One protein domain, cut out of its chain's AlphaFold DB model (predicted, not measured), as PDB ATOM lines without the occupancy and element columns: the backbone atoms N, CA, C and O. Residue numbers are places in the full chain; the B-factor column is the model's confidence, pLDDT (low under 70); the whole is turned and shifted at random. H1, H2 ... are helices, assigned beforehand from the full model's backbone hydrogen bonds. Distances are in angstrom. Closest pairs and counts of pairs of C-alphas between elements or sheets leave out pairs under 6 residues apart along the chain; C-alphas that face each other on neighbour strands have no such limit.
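Overview. This is residues 2 to 63 and 82 to 147 of the 151 residues of an uncharacterized protein of viral metagenome (UniProt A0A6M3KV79). Four helices make a crossed core: H1, H4 and H5 meet pairwise nearly at right angles, and the longest helix, H3, packs on all three, crossing H1 nearly at right angles and H4 and H5 at steep tilts of 52 and, only just steep, 37 degrees. The short H2 packs near the first end of H3, H6 makes a corner with its last end, and a long stretch with no named element, residues 2 to 40, reaches away from the core before it leads into H1. The 128 printed residues hold six named helices, H1 to H6 in that order, and no named strand; the class is all helix, with 64 residues in named elements. The whole is compact, with a radius of gyration of the C-alphas of 15.2 A and spans of 47 by 32 by 28 A.

Arrangement. Start at residues 2 to 40, whose C-alphas lie 5 to 29 A from the mean of all C-alphas. Next comes H1, residues 41 to 49, and after a tight link H2, residues 51 to 55; they are close but not clearly touching, with the closest C-alphas, those of Ile 47 and Leu 54, 7.8 A apart. Past the cut, look for the hub, H3, residues 83 to 99, which touches the five other helices. Its residues 85 to 89 touch H2, closest at the C-alphas of Glu 55 and Val 86, 5.2 A. Its residues 89 to 92 touch H1, about perpendicular at 81 degrees, closest at Ile 47 and Val 89, C-alphas 6.5 A apart. H4, residues 101 to 111, touches residues 95 to 97 of H3 at a steep tilt of 52 degrees, opposite ways, with the closest C-alphas, those of Leu 96 and Gly 103, 4.3 A apart. H5, residues 118 to 128, touches H4 about perpendicular at 88 degrees, closest at the C-alphas of Leu 106 and Ser 120, 4.4 A. H6, residues 137 to 147, and H3 only just touch, only at their ends, with 3 pairs of C-alphas within 8 A, the closest being Ala 99 and Phe 137, 5.4 A. Every O i to N i+4 pair is within hydrogen-bond range in H1, H2, H3, H4 and H5, and 5 of 7 are in H6.

Along the chain. Find C-alpha 41 at (-34.163, 8.583, 3.931), where H1 begins its 12.5 A; H2 spans 6.0 A. H3 runs 24.7 A from C-alpha 83 at (-28.966, 30.498, 5.817). H4 and H5 measure 15.4 A and 15.2 A, and H6 runs 15.9 A to C-alpha 147 at (-53.963, 2.961, 7.277).

Size, cuts and confidence. The farthest C-alphas, those of Thr 22 and Arg 142, are 47.4 A apart. Residues 64 to 81 are not printed, and C-alphas 63 and 82 stand 11.2 A apart across that cut. Of the links printed whole between helices, none is long. Mean pLDDT of the printed part is 72.6; residues 2 to 36, 57 to 63, 82 to 85, 130 to 134 and 144 to 147 are under 70.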
ATOM      1  N   LYS A   2     -39.319  20.134  -0.208       48.59
ATOM      2  CA  LYS A   2     -39.929  19.292  -1.252       48.59
ATOM      3  C   LYS A   2     -39.681  17.819  -0.883       48.59
ATOM      4  O   LYS A   2     -38.646  17.534  -0.288       48.59
ATOM      5  N   SER A   3     -40.609  16.915  -1.188       51.56
ATOM      6  CA  SER A   3     -40.447  15.469  -0.970       51.56
ATOM      7  C   SER A   3     -39.620  14.827  -2.091       51.56
ATOM      8  O   SER A   3     -39.849  15.153  -3.256       51.56
ATOM      9  N   CYS A   4     -38.711  13.892  -1.778       57.66
ATOM     10  CA  CYS A   4     -38.066  13.060  -2.804       57.66
ATOM     11  C   CYS A   4     -39.136  12.248  -3.550       57.66
ATOM     12  O   CYS A   4     -39.773  11.387  -2.948       57.66
ATOM     13  N   GLN A   5     -39.326  12.516  -4.848       53.00
ATOM     14  CA  GLN A   5     -40.183  11.704  -5.723       53.00
ATOM     15  C   GLN A   5     -39.489  10.419  -6.201       53.00
ATOM     16  O   GLN A   5     -40.169   9.453  -6.524       53.00
ATOM     17  N   LYS A   6     -38.147  10.393  -6.209       51.91
ATOM     18  CA  LYS A   6     -37.342   9.252  -6.682       51.91
ATOM     19  C   LYS A   6     -37.251   8.097  -5.674       51.91
ATOM     20  O   LYS A   6     -36.957   6.978  -6.059       51.91
ATOM     21  N   CYS A   7     -37.525   8.355  -4.397       54.72
ATOM     22  CA  CYS A   7     -37.216   7.449  -3.298       54.72
ATOM     23  C   CYS A   7     -38.518   6.951  -2.644       54.72
ATOM     24  O   CYS A   7     -39.066   7.624  -1.757       54.72
ATOM     25  N   LYS A   8     -39.060   5.812  -3.098       50.38
ATOM     26  CA  LYS A   8     -40.274   5.226  -2.501       50.38
ATOM     27  C   LYS A   8     -39.938   4.455  -1.224       50.38
ATOM     28  O   LYS A   8     -40.587   4.693  -0.205       50.38
ATOM     29  N   THR A   9     -38.886   3.642  -1.245       52.84
ATOM     30  CA  THR A   9     -38.418   2.840  -0.105       52.84
ATOM     31  C   THR A   9     -37.014   3.235   0.360       52.84
ATOM     32  O   THR A   9     -36.298   3.975  -0.319       52.84
ATOM     33  N   ASP A  10     -36.620   2.739   1.538       52.72
ATOM     34  CA  ASP A  10     -35.277   2.926   2.106       52.72
ATOM     35  C   ASP A  10     -34.184   2.328   1.195       52.72
ATOM     36  O   ASP A  10     -33.066   2.832   1.180       52.72
ATOM     37  N   LYS A  11     -34.534   1.304   0.398       51.19
ATOM     38  CA  LYS A  11     -33.654   0.619  -0.563       51.19
ATOM     39  C   LYS A  11     -33.502   1.371  -1.894       51.19
ATOM     40  O   LYS A  11     -32.519   1.159  -2.593       51.19
ATOM     41  N   ASP A  12     -34.436   2.269  -2.225       53.06
ATOM     42  CA  ASP A  12     -34.443   3.000  -3.505       53.06
ATOM     43  C   ASP A  12     -33.622   4.299  -3.467       53.06
ATOM     44  O   ASP A  12     -33.300   4.858  -4.515       53.06
ATOM     45  N   CYS A  13     -33.307   4.833  -2.276       56.62
ATOM     46  CA  CYS A  13     -32.397   5.977  -2.172       56.62
ATOM     47  C   CYS A  13     -30.969   5.426  -2.119       56.62
ATOM     48  O   CYS A  13     -30.436   5.209  -1.035       56.62
ATOM     49  N   SER A  14     -30.357   5.211  -3.286       51.91
ATOM     50  CA  SER A  14     -28.987   4.691  -3.422       51.91
ATOM     51  C   SER A  14     -27.927   5.525  -2.697       51.91
ATOM     52  O   SER A  14     -26.787   5.082  -2.612       51.91
ATOM     53  N   GLY A  15     -28.254   6.742  -2.236       49.00
ATOM     54  CA  GLY A  15     -27.315   7.717  -1.664       49.00
ATOM     55  C   GLY A  15     -26.353   8.301  -2.701       49.00
ATOM     56  O   GLY A  15     -26.068   9.493  -2.695       49.00
ATOM     57  N   ARG A  16     -25.974   7.473  -3.670       46.44
ATOM     58  CA  ARG A  16     -25.238   7.764  -4.888       46.44
ATOM     59  C   ARG A  16     -26.148   8.482  -5.869       46.44
ATOM     60  O   ARG A  16     -27.053   7.869  -6.444       46.44
ATOM     61  N   PHE A  17     -25.914   9.772  -6.055       47.53
ATOM     62  CA  PHE A  17     -26.342  10.444  -7.271       47.53
ATOM     63  C   PHE A  17     -25.168  10.398  -8.232       47.53
ATOM     64  O   PHE A  17     -24.097  10.890  -7.925       47.53
ATOM     65  N   TYR A  18     -25.370   9.777  -9.383       40.69
ATOM     66  CA  TYR A  18     -24.437   9.898 -10.488       40.69
ATOM     67  C   TYR A  18     -24.723  11.236 -11.169       40.69
ATOM     68  O   TYR A  18     -25.876  11.498 -11.532       40.69
ATOM     69  N   ILE A  19     -23.707  12.079 -11.361       39.66
ATOM     70  CA  ILE A  19     -23.785  13.114 -12.393       39.66
ATOM     71  C   ILE A  19     -23.763  12.346 -13.715       39.66
ATOM     72  O   ILE A  19     -22.734  11.805 -14.113       39.66
ATOM     73  N   VAL A  20     -24.922  12.199 -14.357       37.97
ATOM     74  CA  VAL A  20     -25.013  11.530 -15.659       37.97
ATOM     75  C   VAL A  20     -24.628  12.540 -16.732       37.97
ATOM     76  O   VAL A  20     -25.474  13.066 -17.444       37.97
ATOM     77  N   GLU A  21     -23.335  12.809 -16.839       38.94
ATOM     78  CA  GLU A  21     -22.748  13.377 -18.045       38.94
ATOM     79  C   GLU A  21     -21.883  12.281 -18.666       38.94
ATOM     80  O   GLU A  21     -20.814  11.937 -18.169       38.94
ATOM     81  N   THR A  22     -22.385  11.681 -19.749       45.84
ATOM     82  CA  THR A  22     -21.675  10.713 -20.608       45.84
ATOM     83  C   THR A  22     -21.278   9.373 -19.958       45.84
ATOM     84  O   THR A  22     -20.116   9.159 -19.652       45.84
ATOM     85  N   ASN A  23     -22.222   8.426 -19.808       44.69
ATOM     86  CA  ASN A  23     -22.006   6.961 -19.667       44.69
ATOM     87  C   ASN A  23     -20.861   6.441 -18.754       44.69
ATOM     88  O   ASN A  23     -20.467   5.281 -18.856       44.69
ATOM     89  N   LYS A  24     -20.342   7.248 -17.830       40.41
ATOM     90  CA  LYS A  24     -19.315   6.879 -16.858       40.41
ATOM     91  C   LYS A  24     -19.851   7.187 -15.472       40.41
ATOM     92  O   LYS A  24     -20.141   8.331 -15.143       40.41
ATOM     93  N   ILE A  25     -19.987   6.140 -14.666       40.22
ATOM     94  CA  ILE A  25     -20.243   6.250 -13.233       40.22
ATOM     95  C   ILE A  25     -19.038   6.978 -12.623       40.22
ATOM     96  O   ILE A  25     -17.955   6.404 -12.540       40.22
ATOM     97  N   LYS A  26     -19.206   8.250 -12.255       40.25
ATOM     98  CA  LYS A  26     -18.201   9.021 -11.518       40.25
ATOM     99  C   LYS A  26     -18.699   9.295 -10.103       40.25
ATOM    100  O   LYS A  26     -19.744   9.914  -9.948       40.25
ATOM    101  N   GLU A  27     -17.911   8.771  -9.167       47.94
ATOM    102  CA  GLU A  27     -17.686   9.147  -7.765       47.94
ATOM    103  C   GLU A  27     -18.874   9.363  -6.815       47.94
ATOM    104  O   GLU A  27     -19.961   9.827  -7.150       47.94
ATOM    105  N   GLU A  28     -18.632   8.968  -5.567       48.38
ATOM    106  CA  GLU A  28     -19.517   9.174  -4.433       48.38
ATOM    107  C   GLU A  28     -19.609  10.681  -4.164       48.38
ATOM    108  O   GLU A  28     -18.616  11.323  -3.835       48.38
ATOM    109  N   VAL A  29     -20.784  11.277  -4.388       52.22
ATOM    110  CA  VAL A  29     -20.945  12.724  -4.208       52.22
ATOM    111  C   VAL A  29     -20.850  13.042  -2.719       52.22
ATOM    112  O   VAL A  29     -21.750  12.725  -1.944       52.22
ATOM    113  N   GLU A  30     -19.756  13.691  -2.339       55.53
ATOM    114  CA  GLU A  30     -19.405  14.020  -0.954       55.53
ATOM    115  C   GLU A  30     -20.352  15.072  -0.328       55.53
ATOM    116  O   GLU A  30     -20.384  15.263   0.890       55.53
ATOM    117  N   PHE A  31     -21.172  15.757  -1.142       61.81
ATOM    118  CA  PHE A  31     -22.062  16.833  -0.695       61.81
ATOM    119  C   PHE A  31     -23.371  16.968  -1.504       61.81
ATOM    120  O   PHE A  31     -23.447  16.622  -2.674       61.81
ATOM    121  N   TYR A  32     -24.419  17.537  -0.889       65.44
ATOM    122  CA  TYR A  32     -25.715  17.815  -1.536       65.44
ATOM    123  C   TYR A  32     -26.007  19.304  -1.641       65.44
ATOM    124  O   TYR A  32     -26.315  19.908  -0.616       65.44
ATOM    125  N   THR A  33     -26.053  19.904  -2.834       63.50
ATOM    126  CA  THR A  33     -26.473  21.312  -2.947       63.50
ATOM    127  C   THR A  33     -27.858  21.516  -2.308       63.50
ATOM    128  O   THR A  33     -28.709  20.622  -2.312       63.50
ATOM    129  N   TYR A  34     -28.153  22.700  -1.756       64.75
ATOM    130  CA  TYR A  34     -29.446  22.925  -1.082       64.75
ATOM    131  C   TYR A  34     -30.650  22.622  -1.992       64.75
ATOM    132  O   TYR A  34     -31.684  22.117  -1.544       64.75
ATOM    133  N   GLN A  35     -30.515  22.900  -3.292       62.47
ATOM    134  CA  GLN A  35     -31.555  22.612  -4.271       62.47
ATOM    135  C   GLN A  35     -31.776  21.111  -4.488       62.47
ATOM    136  O   GLN A  35     -32.862  20.743  -4.935       62.47
ATOM    137  N   GLU A  36     -30.822  20.254  -4.130       66.12
ATOM    138  CA  GLU A  36     -30.882  18.789  -4.223       66.12
ATOM    139  C   GLU A  36     -31.401  18.128  -2.945       66.12
ATOM    140  O   GLU A  36     -31.852  16.979  -2.982       66.12
ATOM    141  N   ILE A  37     -31.430  18.846  -1.817       71.12
ATOM    142  CA  ILE A  37     -31.994  18.320  -0.575       71.12
ATOM    143  C   ILE A  37     -33.511  18.150  -0.744       71.12
ATOM    144  O   ILE A  37     -34.313  19.090  -0.812       71.12
ATOM    145  N   ARG A  38     -33.929  16.888  -0.823       71.31
ATOM    146  CA  ARG A  38     -35.314  16.428  -0.989       71.31
ATOM    147  C   ARG A  38     -35.802  15.633   0.227       71.31
ATOM    148  O   ARG A  38     -36.899  15.075   0.190       71.31
ATOM    149  N   ASN A  39     -35.009  15.609   1.302       73.19
ATOM    150  CA  ASN A  39     -35.247  14.854   2.533       73.19
ATOM    151  C   ASN A  39     -35.599  13.388   2.257       73.19
ATOM    152  O   ASN A  39     -36.554  12.866   2.831       73.19
ATOM    153  N   CYS A  40     -34.878  12.718   1.351       78.12
ATOM    154  CA  CYS A  40     -34.987  11.259   1.301       78.12
ATOM    155  C   CYS A  40     -34.410  10.641   2.583       78.12
ATOM    156  O   CYS A  40     -33.723  11.307   3.354       78.12
ATOM    157  N   VAL A  41     -34.677   9.355   2.790       80.81
ATOM    158  CA  VAL A  41     -34.163   8.583   3.931       80.81
ATOM    159  C   VAL A  41     -32.651   8.734   4.079       80.81
ATOM    160  O   VAL A  41     -32.181   9.100   5.152       80.81
ATOM    161  N   TYR A  42     -31.913   8.543   2.986       81.25
ATOM    162  CA  TYR A  42     -30.465   8.713   2.971       81.25
ATOM    163  C   TYR A  42     -30.047  10.142   3.329       81.25
ATOM    164  O   TYR A  42     -29.222  10.333   4.207       81.25
ATOM    165  N   GLN A  43     -30.675  11.159   2.731       80.81
ATOM    166  CA  GLN A  43     -30.353  12.557   3.032       80.81
ATOM    167  C   GLN A  43     -30.617  12.910   4.500       80.81
ATOM    168  O   GLN A  43     -29.858  13.672   5.080       80.81
ATOM    169  N   VAL A  44     -31.660  12.349   5.121       86.75
ATOM    170  CA  VAL A  44     -31.903  12.537   6.559       86.75
ATOM    171  C   VAL A  44     -30.796  11.883   7.387       86.75
ATOM    172  O   VAL A  44     -30.318  12.516   8.322       86.75
ATOM    173  N   LYS A  45     -30.361  10.664   7.037       88.50
ATOM    174  CA  LYS A  45     -29.214  10.016   7.694       88.50
ATOM    175  C   LYS A  45     -27.941  10.848   7.533       88.50
ATOM    176  O   LYS A  45     -27.325  11.188   8.530       88.50
ATOM    177  N   TRP A  46     -27.630  11.278   6.311       85.56
ATOM    178  CA  TRP A  46     -26.481  12.133   6.012       85.56
ATOM    179  C   TRP A  46     -26.515  13.451   6.800       85.56
ATOM    180  O   TRP A  46     -25.498  13.843   7.362       85.56
ATOM    181  N   ILE A  47     -27.683  14.103   6.910       87.56
ATOM    182  CA  ILE A  47     -27.857  15.308   7.738       87.56
ATOM    183  C   ILE A  47     -27.575  15.008   9.215       87.56
ATOM    184  O   ILE A  47     -26.982  15.838   9.893       87.56
ATOM    185  N   ILE A  48     -28.013  13.854   9.728       90.94
ATOM    186  CA  ILE A  48     -27.769  13.454  11.121       90.94
ATOM    187  C   ILE A  48     -26.274  13.217  11.359       90.94
ATOM    188  O   ILE A  48     -25.745  13.727  12.345       90.94
ATOM    189  N   THR A  49     -25.605  12.496  10.456       89.62
ATOM    190  CA  THR A  49     -24.165  12.207  10.530       89.62
ATOM    191  C   THR A  49     -23.324  13.482  10.443       89.62
ATOM    192  O   THR A  49     -22.375  13.645  11.197       89.62
ATOM    193  N   ASN A  50     -23.713  14.430   9.585       86.44
ATOM    194  CA  ASN A  50     -22.968  15.667   9.332       86.44
ATOM    195  C   ASN A  50     -23.547  16.889  10.066       86.44
ATOM    196  O   ASN A  50     -23.286  18.029   9.676       86.44
ATOM    197  N   ALA A  51     -24.366  16.682  11.103       87.38
ATOM    198  CA  ALA A  51     -25.107  17.760  11.756       87.38
ATOM    199  C   ALA A  51     -24.187  18.873  12.284       87.38
ATOM    200  O   ALA A  51     -24.488  20.046  12.090       87.38
ATOM    201  N   GLU A  52     -23.052  18.513  12.887       84.44
ATOM    202  CA  GLU A  52     -22.076  19.463  13.433       84.44
ATOM    203  C   GLU A  52     -21.423  20.319  12.337       84.44
ATOM    204  O   GLU A  52     -21.372  21.547  12.435       84.44
ATOM    205  N   LEU A  53     -21.006  19.684  11.236       81.12
ATOM    206  CA  LEU A  53     -20.437  20.374  10.078       81.12
ATOM    207  C   LEU A  53     -21.437  21.377   9.489       81.12
ATOM    208  O   LEU A  53     -21.088  22.526   9.213       81.12
ATOM    209  N   LEU A  54     -22.696  20.969   9.353       80.50
ATOM    210  CA  LEU A  54     -23.761  21.809   8.813       80.50
ATOM    211  C   LEU A  54     -24.176  22.944   9.767       80.50
ATOM    212  O   LEU A  54     -24.504  24.033   9.297       80.50
ATOM    213  N   GLU A  55     -24.158  22.716  11.084       81.50
ATOM    214  CA  GLU A  55     -24.419  23.742  12.106       81.50
ATOM    215  C   GLU A  55     -23.307  24.795  12.154       81.50
ATOM    216  O   GLU A  55     -23.595  25.980  12.309       81.50
ATOM    217  N   SER A  56     -22.054  24.385  11.941       77.88
ATOM    218  CA  SER A  56     -20.898  25.289  11.893       77.88
ATOM    219  C   SER A  56     -20.855  26.189  10.649       77.88
ATOM    220  O   SER A  56     -19.989  27.057  10.545       77.88
ATOM    221  N   GLY A  57     -21.756  25.976   9.683       69.44
ATOM    222  CA  GLY A  57     -21.792  26.732   8.431       69.44
ATOM    223  C   GLY A  57     -20.603  26.461   7.501       69.44
ATOM    224  O   GLY A  57     -20.472  27.139   6.487       69.44
ATOM    225  N   ARG A  58     -19.762  25.458   7.797       66.44
ATOM    226  CA  ARG A  58     -18.584  25.059   6.999       66.44
ATOM    227  C   ARG A  58     -18.951  24.265   5.738       66.44
ATOM    228  O   ARG A  58     -18.206  23.397   5.295       66.44
ATOM    229  N   TRP A  59     -20.130  24.529   5.182       63.56
ATOM    230  CA  TRP A  59     -20.732  23.750   4.111       63.56
ATOM    231  C   TRP A  59     -21.163  24.649   2.935       63.56
ATOM    232  O   TRP A  59     -21.856  25.641   3.184       63.56
ATOM    233  N   PRO A  60     -20.866  24.288   1.664       59.28
ATOM    234  CA  PRO A  60     -19.942  23.231   1.224       59.28
ATOM    235  C   PRO A  60     -18.465  23.615   1.459       59.28
ATOM    236  O   PRO A  60     -18.147  24.799   1.549       59.28
ATOM    237  N   ALA A  61     -17.571  22.619   1.542       53.16
ATOM    238  CA  ALA A  61     -16.133  22.819   1.787       53.16
ATOM    239  C   ALA A  61     -15.434  23.625   0.671       53.16
ATOM    240  O   ALA A  61     -14.473  24.344   0.935       53.16
ATOM    241  N   GLU A  62     -15.968  23.579  -0.555       55.00
ATOM    242  CA  GLU A  62     -15.503  24.370  -1.692       55.00
ATOM    243  C   GLU A  62     -16.679  25.066  -2.401       55.00
ATOM    244  O   GLU A  62     -17.526  24.413  -3.011       55.00
ATOM    245  N   PRO A  63     -16.743  26.408  -2.400       50.12
ATOM    246  CA  PRO A  63     -17.780  27.142  -3.129       50.12
ATOM    247  C   PRO A  63     -17.687  26.954  -4.652       50.12
ATOM    248  O   PRO A  63     -18.702  27.000  -5.347       50.12
ATOM    249  N   PHE A  82     -25.701  31.419   3.195       48.22
ATOM    250  CA  PHE A  82     -25.372  30.605   4.377       48.22
ATOM    251  C   PHE A  82     -26.591  30.156   5.204       48.22
ATOM    252  O   PHE A  82     -26.489  29.261   6.038       48.22
ATOM    253  N   VAL A  83     -27.773  30.740   4.981       52.12
ATOM    254  CA  VAL A  83     -28.966  30.498   5.817       52.12
ATOM    255  C   VAL A  83     -29.580  29.107   5.567       52.12
ATOM    256  O   VAL A  83     -30.366  28.600   6.360       52.12
ATOM    257  N   LYS A  84     -29.210  28.424   4.484       66.62
ATOM    258  CA  LYS A  84     -29.959  27.276   3.942       66.62
ATOM    259  C   LYS A  84     -29.606  25.892   4.545       66.62
ATOM    260  O   LYS A  84     -30.533  25.102   4.774       66.62
ATOM    261  N   PRO A  85     -28.337  25.567   4.865       66.81
ATOM    262  CA  PRO A  85     -27.957  24.280   5.471       66.81
ATOM    263  C   PRO A  85     -28.336  24.207   6.952       66.81
ATOM    264  O   PRO A  85     -28.985  23.252   7.377       66.81
ATOM    265  N   VAL A  86     -28.043  25.274   7.703       75.81
ATOM    266  CA  VAL A  86     -28.390  25.408   9.127       75.81
ATOM    267  C   VAL A  86     -29.899  25.255   9.335       75.81
ATOM    268  O   VAL A  86     -30.334  24.533  10.228       75.81
ATOM    269  N   VAL A  87     -30.724  25.847   8.463       77.94
ATOM    270  CA  VAL A  87     -32.190  25.692   8.507       77.94
ATOM    271  C   VAL A  87     -32.625  24.244   8.274       77.94
ATOM    272  O   VAL A  87     -33.579  23.771   8.900       77.94
ATOM    273  N   THR A  88     -31.931  23.519   7.396       78.69
ATOM    274  CA  THR A  88     -32.232  22.110   7.121       78.69
ATOM    275  C   THR A  88     -31.940  21.244   8.345       78.69
ATOM    276  O   THR A  88     -32.800  20.460   8.756       78.69
ATOM    277  N   VAL A  89     -30.780  21.438   8.979       86.88
ATOM    278  CA  VAL A  89     -30.415  20.722  10.209       86.88
ATOM    279  C   VAL A  89     -31.323  21.098  11.364       86.88
ATOM    280  O   VAL A  89     -31.832  20.215  12.051       86.88
ATOM    281  N   ALA A  90     -31.625  22.385  11.536       86.50
ATOM    282  CA  ALA A  90     -32.537  22.856  12.569       86.50
ATOM    283  C   ALA A  90     -33.923  22.201  12.452       86.50
ATOM    284  O   ALA A  90     -34.506  21.794  13.459       86.50
ATOM    285  N   GLU A  91     -34.448  22.039  11.235       86.19
ATOM    286  CA  GLU A  91     -35.727  21.362  11.006       86.19
ATOM    287  C   GLU A  91     -35.648  19.852  11.294       86.19
ATOM    288  O   GLU A  91     -36.561  19.307  11.923       86.19
ATOM    289  N   VAL A  92     -34.562  19.173  10.900       89.00
ATOM    290  CA  VAL A  92     -34.332  17.754  11.235       89.00
ATOM    291  C   VAL A  92     -34.238  17.571  12.751       89.00
ATOM    292  O   VAL A  92     -34.996  16.783  13.321       89.00
ATOM    293  N   ASN A  93     -33.418  18.373  13.429       91.38
ATOM    294  CA  ASN A  93     -33.267  18.373  14.882       91.38
ATOM    295  C   ASN A  93     -34.592  18.640  15.596       91.38
ATOM    296  O   ASN A  93     -34.949  17.946  16.550       91.38
ATOM    297  N   LYS A  94     -35.380  19.601  15.113       90.31
ATOM    298  CA  LYS A  94     -36.717  19.887  15.646       90.31
ATOM    299  C   LYS A  94     -37.646  18.680  15.540       90.31
ATOM    300  O   LYS A  94     -38.413  18.420  16.469       90.31
ATOM    301  N   ARG A  95     -37.605  17.931  14.435       89.38
ATOM    302  CA  ARG A  95     -38.427  16.722  14.259       89.38
ATOM    303  C   ARG A  95     -37.932  15.551  15.097       89.38
ATOM    304  O   ARG A  95     -38.769  14.883  15.695       89.38
ATOM    305  N   LEU A  96     -36.619  15.358  15.214       92.56
ATOM    306  CA  LEU A  96     -36.027  14.365  16.115       92.56
ATOM    307  C   LEU A  96     -36.454  14.621  17.565       92.56
ATOM    308  O   LEU A  96     -36.975  13.723  18.220       92.56
ATOM    309  N   ARG A  97     -36.363  15.874  18.037       92.38
ATOM    310  CA  ARG A  97     -36.838  16.262  19.378       92.38
ATOM    311  C   ARG A  97     -38.329  15.974  19.563       92.38
ATOM    312  O   ARG A  97     -38.731  15.447  20.595       92.38
ATOM    313  N   ARG A  98     -39.159  16.267  18.556       90.44
ATOM    314  CA  ARG A  98     -40.606  15.973  18.585       90.44
ATOM    315  C   ARG A  98     -40.930  14.481  18.583       90.44
ATOM    316  O   ARG A  98     -41.984  14.113  19.096       90.44
ATOM    317  N   ALA A  99     -40.073  13.649  17.995       90.81
ATOM    318  CA  ALA A  99     -40.217  12.197  18.018       90.81
ATOM    319  C   ALA A  99     -39.877  11.587  19.393       90.81
ATOM    320  O   ALA A  99     -40.190  10.425  19.642       90.81
ATOM    321  N   GLY A 100     -39.293  12.362  20.314       93.62
ATOM    322  CA  GLY A 100     -39.000  11.913  21.672       93.62
ATOM    323  C   GLY A 100     -37.983  10.772  21.679       93.62
ATOM    324  O   GLY A 100     -36.936  10.876  21.044       93.62
ATOM    325  N   LEU A 101     -38.297   9.678  22.384       94.88
ATOM    326  CA  LEU A 101     -37.421   8.505  22.496       94.88
ATOM    327  C   LEU A 101     -37.053   7.915  21.125       94.88
ATOM    328  O   LEU A 101     -35.889   7.637  20.874       94.88
ATOM    329  N   TYR A 102     -38.022   7.838  20.214       94.62
ATOM    330  CA  TYR A 102     -37.847   7.307  18.860       94.62
ATOM    331  C   TYR A 102     -36.836   8.144  18.059       94.62
ATOM    332  O   TYR A 102     -36.038   7.616  17.293       94.62
ATOM    333  N   GLY A 103     -36.840   9.466  18.260       93.94
ATOM    334  CA  GLY A 103     -35.862  10.361  17.640       93.94
ATOM    335  C   GLY A 103     -34.465  10.237  18.248       93.94
ATOM    336  O   GLY A 103     -33.481  10.364  17.525       93.94
ATOM    337  N   LYS A 104     -34.369   9.974  19.559       95.69
ATOM    338  CA  LYS A 104     -33.085   9.711  20.229       95.69
ATOM    339  C   LYS A 104     -32.461   8.401  19.740       95.69
ATOM    340  O   LYS A 104     -31.286   8.415  19.395       95.69
ATOM    341  N   LEU A 105     -33.256   7.329  19.657       96.19
ATOM    342  CA  LEU A 105     -32.833   6.028  19.126       96.19
ATOM    343  C   LEU A 105     -32.336   6.157  17.687       96.19
ATOM    344  O   LEU A 105     -31.199   5.801  17.409       96.19
ATOM    345  N   LEU A 106     -33.122   6.806  16.818       95.25
ATOM    346  CA  LEU A 106     -32.717   7.035  15.432       95.25
ATOM    347  C   LEU A 106     -31.371   7.759  15.339       95.25
ATOM    348  O   LEU A 106     -30.534   7.390  14.525       95.25
ATOM    349  N   ARG A 107     -31.160   8.805  16.147       95.38
ATOM    350  CA  ARG A 107     -29.891   9.539  16.133       95.38
ATOM    351  C   ARG A 107     -28.727   8.650  16.576       95.38
ATOM    352  O   ARG A 107     -27.686   8.695  15.938       95.38
ATOM    353  N   ALA A 108     -28.906   7.869  17.639       95.06
ATOM    354  CA  ALA A 108     -27.871   6.981  18.156       95.06
ATOM    355  C   ALA A 108     -27.508   5.879  17.150       95.06
ATOM    356  O   ALA A 108     -26.336   5.708  16.845       95.06
ATOM    357  N   GLU A 109     -28.502   5.196  16.580       95.31
ATOM    358  CA  GLU A 109     -28.283   4.118  15.610       95.31
ATOM    359  C   GLU A 109     -27.644   4.619  14.315       95.31
ATOM    360  O   GLU A 109     -26.766   3.957  13.777       95.31
ATOM    361  N   VAL A 110     -28.032   5.806  13.829       92.81
ATOM    362  CA  VAL A 110     -27.399   6.403  12.642       92.81
ATOM    363  C   VAL A 110     -25.945   6.779  12.913       92.81
ATOM    364  O   VAL A 110     -25.100   6.514  12.067       92.81
ATOM    365  N   LEU A 111     -25.646   7.387  14.066       91.69
ATOM    366  CA  LEU A 111     -24.273   7.769  14.420       91.69
ATOM    367  C   LEU A 111     -23.378   6.560  14.721       91.69
ATOM    368  O   LEU A 111     -22.175   6.641  14.511       91.69
ATOM    369  N   ALA A 112     -23.957   5.462  15.203       91.88
ATOM    370  CA  ALA A 112     -23.257   4.203  15.451       91.88
ATOM    371  C   ALA A 112     -23.231   3.267  14.227       91.88
ATOM    372  O   ALA A 112     -22.757   2.143  14.346       91.88
ATOM    373  N   GLU A 113     -23.774   3.704  13.083       89.56
ATOM    374  CA  GLU A 113     -23.872   2.920  11.841       89.56
ATOM    375  C   GLU A 113     -24.563   1.551  12.008       89.56
ATOM    376  O   GLU A 113     -24.270   0.585  11.306       89.56
ATOM    377  N   LEU A 114     -25.528   1.473  12.924       90.00
ATOM    378  CA  LEU A 114     -26.281   0.256  13.213       90.00
ATOM    379  C   LEU A 114     -27.483   0.087  12.276       90.00
ATOM    380  O   LEU A 114     -28.005   1.037  11.677       90.00
ATOM    381  N   GLU A 115     -27.979  -1.148  12.192       89.56
ATOM    382  CA  GLU A 115     -29.282  -1.402  11.588       89.56
ATOM    383  C   GLU A 115     -30.386  -0.690  12.375       89.56
ATOM    384  O   GLU A 115     -30.432  -0.731  13.603       89.56
ATOM    385  N   LEU A 116     -31.295  -0.026  11.653       89.38
ATOM    386  CA  LEU A 116     -32.345   0.756  12.295       89.38
ATOM    387  C   LEU A 116     -33.409  -0.148  12.920       89.38
ATOM    388  O   LEU A 116     -34.012  -0.967  12.214       89.38
ATOM    389  N   SER A 117     -33.735   0.096  14.188       93.62
ATOM    390  CA  SER A 117     -34.890  -0.526  14.832       93.62
ATOM    391  C   SER A 117     -36.204  -0.076  14.180       93.62
ATOM    392  O   SER A 117     -36.266   0.912  13.435       93.62
ATOM    393  N   ASP A 118     -37.307  -0.768  14.459       91.12
ATOM    394  CA  ASP A 118     -38.615  -0.383  13.922       91.12
ATOM    395  C   ASP A 118     -39.118   0.955  14.490       91.12
ATOM    396  O   ASP A 118     -39.797   1.729  13.793       91.12
ATOM    397  N   GLU A 119     -38.721   1.289  15.717       92.25
ATOM    398  CA  GLU A 119     -38.890   2.606  16.325       92.25
ATOM    399  C   GLU A 119     -38.123   3.666  15.533       92.25
ATOM    400  O   GLU A 119     -38.701   4.679  15.124       92.25
ATOM    401  N   SER A 120     -36.852   3.418  15.234       92.81
ATOM    402  CA  SER A 120     -36.021   4.353  14.479       92.81
ATOM    403  C   SER A 120     -36.495   4.525  13.041       92.81
ATOM    404  O   SER A 120     -36.611   5.658  12.568       92.81
ATOM    405  N   LYS A 121     -36.895   3.449  12.353       89.75
ATOM    406  CA  LYS A 121     -37.553   3.522  11.032       89.75
ATOM    407  C   LYS A 121     -38.824   4.367  11.094       89.75
ATOM    408  O   LYS A 121     -39.110   5.167  10.199       89.75
ATOM    409  N   THR A 122     -39.599   4.225  12.167       89.00
ATOM    410  CA  THR A 122     -40.813   5.014  12.397       89.00
ATOM    411  C   THR A 122     -40.492   6.497  12.605       89.00
ATOM    412  O   THR A 122     -41.136   7.354  11.989       89.00
ATOM    413  N   ALA A 123     -39.469   6.814  13.402       90.88
ATOM    414  CA  ALA A 123     -38.972   8.176  13.580       90.88
ATOM    415  C   ALA A 123     -38.481   8.772  12.258       90.88
ATOM    416  O   ALA A 123     -38.818   9.903  11.919       90.88
ATOM    417  N   LEU A 124     -37.731   7.993  11.482       89.81
ATOM    418  CA  LEU A 124     -37.119   8.398  10.224       89.81
ATOM    419  C   LEU A 124     -38.176   8.813   9.199       89.81
ATOM    420  O   LEU A 124     -38.057   9.876   8.590       89.81
ATOM    421  N   ARG A 125     -39.259   8.038   9.060       85.94
ATOM    422  CA  ARG A 125     -40.393   8.387   8.182       85.94
ATOM    423  C   ARG A 125     -41.078   9.688   8.604       85.94
ATOM    424  O   ARG A 125     -41.407  10.525   7.758       85.94
ATOM    425  N   TYR A 126     -41.240   9.898   9.910       87.62
ATOM    426  CA  TYR A 126     -41.747  11.163  10.439       87.62
ATOM    427  C   TYR A 126     -40.796  12.335  10.142       87.62
ATOM    428  O   TYR A 126     -41.231  13.370   9.630       87.62
ATOM    429  N   VAL A 127     -39.496  12.172  10.409       87.75
ATOM    430  CA  VAL A 127     -38.461  13.203  10.216       87.75
ATOM    431  C   VAL A 127     -38.311  13.577   8.743       87.75
ATOM    432  O   VAL A 127     -38.301  14.768   8.432       87.75
ATOM    433  N   ARG A 128     -38.329  12.599   7.828       82.94
ATOM    434  CA  ARG A 128     -38.391  12.793   6.365       82.94
ATOM    435  C   ARG A 128     -39.534  13.720   5.937       82.94
ATOM    436  O   ARG A 128     -39.456  14.388   4.908       82.94
ATOM    437  N   GLY A 129     -40.586  13.828   6.745       72.69
ATOM    438  CA  GLY A 129     -41.737  14.669   6.443       72.69
ATOM    439  C   GLY A 129     -42.718  13.975   5.526       72.69
ATOM    440  O   GLY A 129     -43.353  14.633   4.700       72.69
ATOM    441  N   GLU A 130     -42.852  12.656   5.674       58.56
ATOM    442  CA  GLU A 130     -43.910  11.913   5.016       58.56
ATOM    443  C   GLU A 130     -45.266  12.485   5.471       58.56
ATOM    444  O   GLU A 130     -45.740  12.307   6.595       58.56
ATOM    445  N   ARG A 131     -45.855  13.254   4.553       51.28
ATOM    446  CA  ARG A 131     -47.187  13.864   4.543       51.28
ATOM    447  C   ARG A 131     -47.447  15.204   5.245       51.28
ATOM    448  O   ARG A 131     -48.291  15.888   4.677       51.28
ATOM    449  N   ARG A 132     -46.849  15.674   6.362       54.28
ATOM    450  CA  ARG A 132     -47.298  16.975   6.976       54.28
ATOM    451  C   ARG A 132     -46.253  17.749   7.806       54.28
ATOM    452  O   ARG A 132     -45.861  17.313   8.881       54.28
ATOM    453  N   LYS A 133     -45.929  18.988   7.395       59.22
ATOM    454  CA  LYS A 133     -44.976  19.914   8.070       59.22
ATOM    455  C   LYS A 133     -45.401  20.401   9.474       59.22
ATOM    456  O   LYS A 133     -44.563  20.872  10.235       59.22
ATOM    457  N   LYS A 134     -46.690  20.325   9.832       68.38
ATOM    458  CA  LYS A 134     -47.241  20.896  11.087       68.38
ATOM    459  C   LYS A 134     -47.760  19.856  12.091       68.38
ATOM    460  O   LYS A 134     -48.338  20.224  13.106       68.38
ATOM    461  N   GLN A 135     -47.591  18.562  11.828       79.19
ATOM    462  CA  GLN A 135     -48.171  17.511  12.668       79.19
ATOM    463  C   GLN A 135     -47.210  17.071  13.783       79.19
ATOM    464  O   GLN A 135     -46.015  16.889  13.548       79.19
ATOM    465  N   SER A 136     -47.725  16.874  15.001       85.38
ATOM    466  CA  SER A 136     -46.953  16.271  16.094       85.38
ATOM    467  C   SER A 136     -46.730  14.776  15.857       85.38
ATOM    468  O   SER A 136     -47.574  14.112  15.251       85.38
ATOM    469  N   PHE A 137     -45.623  14.231  16.370       86.25
ATOM    470  CA  PHE A 137     -45.285  12.812  16.225       86.25
ATOM    471  C   PHE A 137     -46.397  11.892  16.753       86.25
ATOM    472  O   PHE A 137     -46.864  11.010  16.039       86.25
ATOM    473  N   ARG A 138     -46.938  12.185  17.946       85.81
ATOM    474  CA  ARG A 138     -48.072  11.447  18.533       85.81
ATOM    475  C   ARG A 138     -49.297  11.439  17.621       85.81
ATOM    476  O   ARG A 138     -49.940  10.406  17.449       85.81
ATOM    477  N   ARG A 139     -49.636  12.586  17.018       84.38
ATOM    478  CA  ARG A 139     -50.764  12.663  16.084       84.38
ATOM    479  C   ARG A 139     -50.456  11.865  14.821       84.38
ATOM    480  O   ARG A 139     -51.352  11.202  14.329       84.38
ATOM    481  N   TRP A 140     -49.233  11.923  14.297       84.75
ATOM    482  CA  TRP A 140     -48.813  11.152  13.122       84.75
ATOM    483  C   TRP A 140     -48.913   9.637  13.358       84.75
ATOM    484  O   TRP A 140     -49.534   8.948  12.552       84.75
ATOM    485  N   MET A 141     -48.457   9.146  14.515       83.88
ATOM    486  CA  MET A 141     -48.587   7.738  14.920       83.88
ATOM    487  C   MET A 141     -50.042   7.250  14.930       83.88
ATOM    488  O   MET A 141     -50.332   6.171  14.417       83.88
ATOM    489  N   ARG A 142     -50.987   8.071  15.416       81.88
ATOM    490  CA  ARG A 142     -52.425   7.734  15.386       81.88
ATOM    491  C   ARG A 142     -52.981   7.557  13.969       81.88
ATOM    492  O   ARG A 142     -53.907   6.777  13.789       81.88
ATOM    493  N   TYR A 143     -52.460   8.285  12.978       72.94
ATOM    494  CA  TYR A 143     -52.868   8.101  11.578       72.94
ATOM    495  C   TYR A 143     -52.126   6.946  10.905       72.94
ATOM    496  O   TYR A 143     -52.710   6.310  10.033       72.94
ATOM    497  N   LYS A 144     -50.879   6.655  11.310       68.00
ATOM    498  CA  LYS A 144     -50.155   5.453  10.871       68.00
ATOM    499  C   LYS A 144     -50.966   4.206  11.241       68.00
ATOM    500  O   LYS A 144     -51.298   3.440  10.356       68.00
ATOM    501  N   GLY A 145     -51.418   4.076  12.489       59.09
ATOM    502  CA  GLY A 145     -52.195   2.905  12.927       59.09
ATOM    503  C   GLY A 145     -53.529   2.664  12.201       59.09
ATOM    504  O   GLY A 145     -54.031   1.553  12.242       59.09
ATOM    505  N   ARG A 146     -54.106   3.662  11.513       53.81
ATOM    506  CA  ARG A 146     -55.400   3.513  10.813       53.81
ATOM    507  C   ARG A 146     -55.300   3.058   9.359       53.81
ATOM    508  O   ARG A 146     -56.322   2.734   8.787       53.81
ATOM    509  N   ARG A 147     -54.119   3.119   8.739       49.06
ATOM    510  CA  ARG A 147     -53.963   2.961   7.277       49.06
ATOM    511  C   ARG A 147     -53.130   1.747   6.866       49.06
ATOM    512  O   ARG A 147     -52.887   1.567   5.682       49.06
TER     513      ARG A 147